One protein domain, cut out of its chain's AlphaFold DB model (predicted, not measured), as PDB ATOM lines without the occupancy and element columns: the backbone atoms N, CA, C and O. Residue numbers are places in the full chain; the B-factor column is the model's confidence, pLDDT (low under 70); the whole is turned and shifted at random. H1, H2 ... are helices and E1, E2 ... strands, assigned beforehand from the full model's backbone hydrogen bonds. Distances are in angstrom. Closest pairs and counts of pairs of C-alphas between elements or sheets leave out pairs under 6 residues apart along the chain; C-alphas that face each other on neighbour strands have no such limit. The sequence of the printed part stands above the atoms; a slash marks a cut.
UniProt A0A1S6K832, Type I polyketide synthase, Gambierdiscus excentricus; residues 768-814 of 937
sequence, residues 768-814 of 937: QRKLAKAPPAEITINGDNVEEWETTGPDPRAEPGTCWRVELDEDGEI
ATOM      1  N   GLN A 768       8.573 -27.362 -39.016       74.56
ATOM      2  CA  GLN A 768       7.290 -27.519 -39.715       74.56
ATOM      3  C   GLN A 768       7.322 -27.053 -41.177       74.56
ATOM      4  O   GLN A 768       6.727 -27.691 -42.044       74.56
ATOM      5  N   ARG A 769       8.009 -25.945 -41.480       69.06
ATOM      6  CA  ARG A 769       8.122 -25.447 -42.861       69.06
ATOM      7  C   ARG A 769       8.986 -26.331 -43.741       69.06
ATOM      8  O   ARG A 769       8.664 -26.471 -44.918       69.06
ATOM      9  N   LYS A 770      10.073 -26.887 -43.201       74.62
ATOM     10  CA  LYS A 770      10.864 -27.888 -43.922       74.62
ATOM     11  C   LYS A 770      10.027 -29.137 -44.171       74.62
ATOM     12  O   LYS A 770       9.968 -29.585 -45.309       74.62
ATOM     13  N   LEU A 771       9.279 -29.587 -43.162       77.25
ATOM     14  CA  LEU A 771       8.353 -30.715 -43.270       77.25
ATOM     15  C   LEU A 771       7.336 -30.553 -44.401       77.25
ATOM     16  O   LEU A 771       7.150 -31.459 -45.199       77.25
ATOM     17  N   ALA A 772       6.743 -29.366 -44.526       72.06
ATOM     18  CA  ALA A 772       5.781 -29.063 -45.584       72.06
ATOM     19  C   ALA A 772       6.387 -28.980 -47.001       72.06
ATOM     20  O   ALA A 772       5.637 -28.938 -47.975       72.06
ATOM     21  N   LYS A 773       7.718 -28.887 -47.125       71.31
ATOM     22  CA  LYS A 773       8.444 -28.805 -48.404       71.31
ATOM     23  C   LYS A 773       9.168 -30.099 -48.770       71.31
ATOM     24  O   LYS A 773       9.812 -30.120 -49.817       71.31
ATOM     25  N   ALA A 774       9.109 -31.121 -47.919       75.56
ATOM     26  CA  ALA A 774       9.735 -32.397 -48.216       75.56
ATOM     27  C   ALA A 774       9.176 -32.995 -49.515       75.56
ATOM     28  O   ALA A 774       8.003 -32.763 -49.840       75.56
ATOM     29  N   PRO A 775      10.008 -33.734 -50.268       75.50
ATOM     30  CA  PRO A 775       9.520 -34.521 -51.388       75.50
ATOM     31  C   PRO A 775       8.427 -35.504 -50.924       75.50
ATOM     32  O   PRO A 775       8.380 -35.850 -49.739       75.50
ATOM     33  N   PRO A 776       7.534 -35.930 -51.838       79.06
ATOM     34  CA  PRO A 776       6.544 -36.958 -51.535       79.06
ATOM     35  C   PRO A 776       7.225 -38.221 -51.005       79.06
ATOM     36  O   PRO A 776       8.371 -38.513 -51.357       79.06
ATOM     37  N   ALA A 777       6.521 -38.962 -50.153       82.75
ATOM     38  CA  ALA A 777       7.051 -40.207 -49.618       82.75
ATOM     39  C   ALA A 777       7.294 -41.221 -50.744       82.75
ATOM     40  O   ALA A 777       6.461 -41.379 -51.636       82.75
ATOM     41  N   GLU A 778       8.404 -41.954 -50.670       86.38
ATOM     42  CA  GLU A 778       8.657 -43.063 -51.589       86.38
ATOM     43  C   GLU A 778       7.658 -44.184 -51.288       86.38
ATOM     44  O   GLU A 778       7.487 -44.595 -50.130       86.38
ATOM     45  N   ILE A 779       6.981 -44.666 -52.331       89.44
ATOM     46  CA  ILE A 779       5.978 -45.723 -52.233       89.44
ATOM     47  C   ILE A 779       6.486 -46.965 -52.950       89.44
ATOM     48  O   ILE A 779       6.617 -46.996 -54.173       89.44
ATOM     49  N   THR A 780       6.706 -48.036 -52.194       90.94
ATOM     50  CA  THR A 780       6.973 -49.348 -52.782       90.94
ATOM     51  C   THR A 780       5.647 -50.018 -53.119       90.94
ATOM     52  O   THR A 780       4.875 -50.417 -52.242       90.94
ATOM     53  N   ILE A 781       5.382 -50.137 -54.419       89.44
ATOM     54  CA  ILE A 781       4.141 -50.695 -54.949       89.44
ATOM     55  C   ILE A 781       4.228 -52.224 -54.994       89.44
ATOM     56  O   ILE A 781       4.913 -52.809 -55.834       89.44
ATOM     57  N   ASN A 782       3.488 -52.879 -54.100       87.38
ATOM     58  CA  ASN A 782       3.412 -54.335 -54.003       87.38
ATOM     59  C   ASN A 782       2.070 -54.835 -54.557       87.38
ATOM     60  O   ASN A 782       1.142 -55.134 -53.814       87.38
ATOM     61  N   GLY A 783       1.960 -54.914 -55.885       84.56
ATOM     62  CA  GLY A 783       0.739 -55.367 -56.558       84.56
ATOM     63  C   GLY A 783      -0.368 -54.307 -56.619       84.56
ATOM     64  O   GLY A 783      -0.112 -53.111 -56.527       84.56
ATOM     65  N   ASP A 784      -1.613 -54.749 -56.805       80.06
ATOM     66  CA  ASP A 784      -2.790 -53.896 -57.047       80.06
ATOM     67  C   ASP A 784      -3.598 -53.568 -55.776       80.06
ATOM     68  O   ASP A 784      -4.585 -52.827 -55.822       80.06
ATOM     69  N   ASN A 785      -3.199 -54.133 -54.634       84.62
ATOM     70  CA  ASN A 785      -3.827 -53.908 -53.344       84.62
ATOM     71  C   ASN A 785      -3.048 -52.852 -52.556       84.62
ATOM     72  O   ASN A 785      -1.963 -53.121 -52.052       84.62
ATOM     73  N   VAL A 786      -3.640 -51.667 -52.397       86.88
ATOM     74  CA  VAL A 786      -3.022 -50.549 -51.666       86.88
ATOM     75  C   VAL A 786      -2.688 -50.892 -50.209       86.88
ATOM     76  O   VAL A 786      -1.781 -50.309 -49.629       86.88
ATOM     77  N   GLU A 787      -3.375 -51.870 -49.610       85.44
ATOM     78  CA  GLU A 787      -3.089 -52.345 -48.249       85.44
ATOM     79  C   GLU A 787      -1.748 -53.096 -48.146       85.44
ATOM     80  O   GLU A 787      -1.224 -53.267 -47.052       85.44
ATOM     81  N   GLU A 788      -1.171 -53.525 -49.272       88.31
ATOM     82  CA  GLU A 788       0.119 -54.229 -49.336       88.31
ATOM     83  C   GLU A 788       1.291 -53.290 -49.662       88.31
ATOM     84  O   GLU A 788       2.452 -53.698 -49.609       88.31
ATOM     85  N   TRP A 789       1.005 -52.032 -50.003       91.56
ATOM     86  CA  TRP A 789       2.031 -51.055 -50.359       91.56
ATOM     87  C   TRP A 789       2.790 -50.588 -49.122       91.56
ATOM     88  O   TRP A 789       2.227 -50.514 -48.028       91.56
ATOM     89  N   GLU A 790       4.059 -50.245 -49.302       89.38
ATOM     90  CA  GLU A 790       4.919 -49.725 -48.237       89.38
ATOM     91  C   GLU A 790       5.261 -48.262 -48.522       89.38
ATOM     92  O   GLU A 790       5.372 -47.860 -49.681       89.38
ATOM     93  N   THR A 791       5.414 -47.458 -47.470       89.12
ATOM     94  CA  THR A 791       5.769 -46.040 -47.577       89.12
ATOM     95  C   THR A 791       6.908 -45.703 -46.628       89.12
ATOM     96  O   THR A 791       6.961 -46.215 -45.510       89.12
ATOM     97  N   THR A 792       7.815 -44.838 -47.076       84.44
ATOM     98  CA  THR A 792       8.875 -44.272 -46.231       84.44
ATOM     99  C   THR A 792       8.402 -43.084 -45.394       84.44
ATOM    100  O   THR A 792       9.131 -42.635 -44.516       84.44
ATOM    101  N   GLY A 793       7.196 -42.568 -45.652       84.50
ATOM    102  CA  GLY A 793       6.593 -41.452 -44.929       84.50
ATOM    103  C   GLY A 793       5.499 -41.883 -43.946       84.50
ATOM    104  O   GLY A 793       5.351 -43.064 -43.625       84.50
ATOM    105  N   PRO A 794       4.700 -40.926 -43.449       83.12
ATOM    106  CA  PRO A 794       3.575 -41.223 -42.575       83.12
ATOM    107  C   PRO A 794       2.514 -42.063 -43.289       83.12
ATOM    108  O   PRO A 794       1.873 -41.616 -44.243       83.12
ATOM    109  N   ASP A 795       2.293 -43.277 -42.791       87.12
ATOM    110  CA  ASP A 795       1.328 -44.202 -43.371       87.12
ATOM    111  C   ASP A 795      -0.116 -43.727 -43.116       87.12
ATOM    112  O   ASP A 795      -0.531 -43.630 -41.956       87.12
ATOM    113  N   PRO A 796      -0.932 -43.456 -44.156       85.94
ATOM    114  CA  PRO A 796      -2.318 -43.033 -43.973       85.94
ATOM    115  C   PRO A 796      -3.232 -44.102 -43.366       85.94
ATOM    116  O   PRO A 796      -4.350 -43.778 -42.965       85.94
ATOM    117  N   ARG A 797      -2.783 -45.360 -43.304       86.88
ATOM    118  CA  ARG A 797      -3.473 -46.472 -42.634       86.88
ATOM    119  C   ARG A 797      -3.147 -46.542 -41.142       86.88
ATOM    120  O   ARG A 797      -3.723 -47.365 -40.437       86.88
ATOM    121  N   ALA A 798      -2.216 -45.723 -40.654       82.69
ATOM    122  CA  ALA A 798      -1.832 -45.733 -39.254       82.69
ATOM    123  C   ALA A 798      -2.998 -45.334 -38.341       82.69
ATOM    124  O   ALA A 798      -3.754 -44.398 -38.606       82.69
ATOM    125  N   GLU A 799      -3.115 -46.046 -37.226       77.38
ATOM    126  CA  GLU A 799      -4.161 -45.802 -36.240       77.38
ATOM    127  C   GLU A 799      -3.903 -44.497 -35.464       77.38
ATOM    128  O   GLU A 799      -2.740 -44.150 -35.211       77.38
ATOM    129  N   PRO A 800      -4.952 -43.789 -35.004       71.69
ATOM    130  CA  PRO A 800      -4.790 -42.620 -34.144       71.69
ATOM    131  C   PRO A 800      -3.930 -42.927 -32.906       71.69
ATOM    132  O   PRO A 800      -4.180 -43.902 -32.196       71.69
ATOM    133  N   GLY A 801      -2.933 -42.077 -32.639       70.56
ATOM    134  CA  GLY A 801      -1.972 -42.243 -31.538       70.56
ATOM    135  C   GLY A 801      -0.618 -42.830 -31.952       70.56
ATOM    136  O   GLY A 801       0.336 -42.703 -31.186       70.56
ATOM    137  N   THR A 802      -0.512 -43.377 -33.171       79.25
ATOM    138  CA  THR A 802       0.777 -43.793 -33.749       79.25
ATOM    139  C   THR A 802       1.744 -42.608 -33.747       79.25
ATOM    140  O   THR A 802       1.367 -41.496 -34.125       79.25
ATOM    141  N   CYS A 803       2.973 -42.837 -33.286       80.94
ATOM    142  CA  CYS A 803       4.006 -41.814 -33.202       80.94
ATOM    143  C   CYS A 803       5.091 -42.050 -34.256       80.94
ATOM    144  O   CYS A 803       5.416 -43.185 -34.603       80.94
ATOM    145  N   TRP A 804       5.660 -40.956 -34.755       84.31
ATOM    146  CA  TRP A 804       6.797 -40.974 -35.665       84.31
ATOM    147  C   TRP A 804       7.877 -40.046 -35.136       84.31
ATOM    148  O   TRP A 804       7.589 -38.931 -34.688       84.31
ATOM    149  N   ARG A 805       9.120 -40.495 -35.243       86.38
ATOM    150  CA  ARG A 805      10.295 -39.647 -35.181       86.38
ATOM    151  C   ARG A 805      10.559 -39.086 -36.571       86.38
ATOM    152  O   ARG A 805      10.492 -39.800 -37.567       86.38
ATOM    153  N   VAL A 806      10.842 -37.793 -36.622       86.38
ATOM    154  CA  VAL A 806      11.171 -37.091 -37.860       86.38
ATOM    155  C   VAL A 806      12.563 -36.517 -37.703       86.38
ATOM    156  O   VAL A 806      12.787 -35.696 -36.811       86.38
ATOM    157  N   GLU A 807      13.487 -36.944 -38.552       85.38
ATOM    158  CA  GLU A 807      14.870 -36.479 -38.550       85.38
ATOM    159  C   GLU A 807      15.152 -35.684 -39.828       85.38
ATOM    160  O   GLU A 807      14.673 -36.021 -40.909       85.38
ATOM    161  N   LEU A 808      15.905 -34.594 -39.682       79.81
ATOM    162  CA  LEU A 808      16.526 -33.884 -40.797       79.81
ATOM    163  C   LEU A 808      17.980 -34.336 -40.844       79.81
ATOM    164  O   LEU A 808      18.706 -34.118 -39.871       79.81
ATOM    165  N   ASP A 809      18.389 -34.966 -41.938       74.81
ATOM    166  CA  ASP A 809      19.770 -35.415 -42.091       74.81
ATOM    167  C   ASP A 809      20.732 -34.256 -42.433       74.81
ATOM    168  O   ASP A 809      20.341 -33.087 -42.531       74.81
ATOM    169  N   GLU A 810      22.026 -34.566 -42.572       67.06
ATOM    170  CA  GLU A 810      23.076 -33.573 -42.853       67.06
ATOM    171  C   GLU A 810      22.895 -32.860 -44.207       67.06
ATOM    172  O   GLU A 810      23.379 -31.737 -44.376       67.06
ATOM    173  N   ASP A 811      22.174 -33.477 -45.147       66.50
ATOM    174  CA  ASP A 811      21.860 -32.916 -46.462       66.50
ATOM    175  C   ASP A 811      20.540 -32.113 -46.446       66.50
ATOM    176  O   ASP A 811      20.230 -31.379 -47.390       66.50
ATOM    177  N   GLY A 812      19.813 -32.148 -45.323       64.62
ATOM    178  CA  GLY A 812      18.567 -31.426 -45.093       64.62
ATOM    179  C   GLY A 812      17.324 -32.159 -45.595       64.62
ATOM    180  O   GLY A 812      16.270 -31.520 -45.684       64.62
ATOM    181  N   GLU A 813      17.449 -33.450 -45.899       74.62
ATOM    182  CA  GLU A 813      16.352 -34.326 -46.292       74.62
ATOM    183  C   GLU A 813      15.618 -34.857 -45.063       74.62
ATOM    184  O   GLU A 813      16.176 -34.973 -43.969       74.62
ATOM    185  N   ILE A 814      14.325 -35.137 -45.236       82.06
ATOM    186  CA  ILE A 814      13.462 -35.569 -44.140       82.06
ATOM    187  C   ILE A 814      13.326 -37.077 -44.145       82.06
ATOM    188  O   ILE A 814      12.866 -37.670 -45.118       82.06
TER     189      ILE A 814
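Overview. This is residues 768 to 814 of the 937 residues of the protein "Type I polyketide synthase" of Gambierdiscus excentricus (UniProt A0A1S6K832). This is a loose open loop with little regular structure: a one-turn helix, H1, and a short strand, E1, lie toward one end, and the long stretch between them runs out to the other end near Asp 784 and folds back. Of 47 printed residues, 9 are in named elements, one helix then one strand, class mixed. The radius of gyration of the C-alphas is 12.6 A, and the spans are 34 by 24 by 15 A.

Along the chain. Find C-alpha 768 at (7.290, -27.519, -39.715); from there H1, residues 768 to 771, runs 4.9 A. E1, residues 804 to 808, runs 13.1 A to C-alpha 808 at (16.526, -33.884, -40.797).

Arrangement. H1 and E1 are apart. H1 is too short for an O i to N i+4 pair; its one O i to N i+3 pair is within hydrogen-bond range. E1 pairs with no named strand. Look at residues 779 to 780, which pair with residues 790 to 791, antiparallel.

Size, cuts and confidence. The C-alphas farthest apart, of Asp 784 and Glu 810, are 35.8 A apart. The printed part has no cut. The link from H1 to E1, 32 residues, is long. Mean pLDDT of the printed part is 80.9; residues 769 and 810 to 812 are under 70.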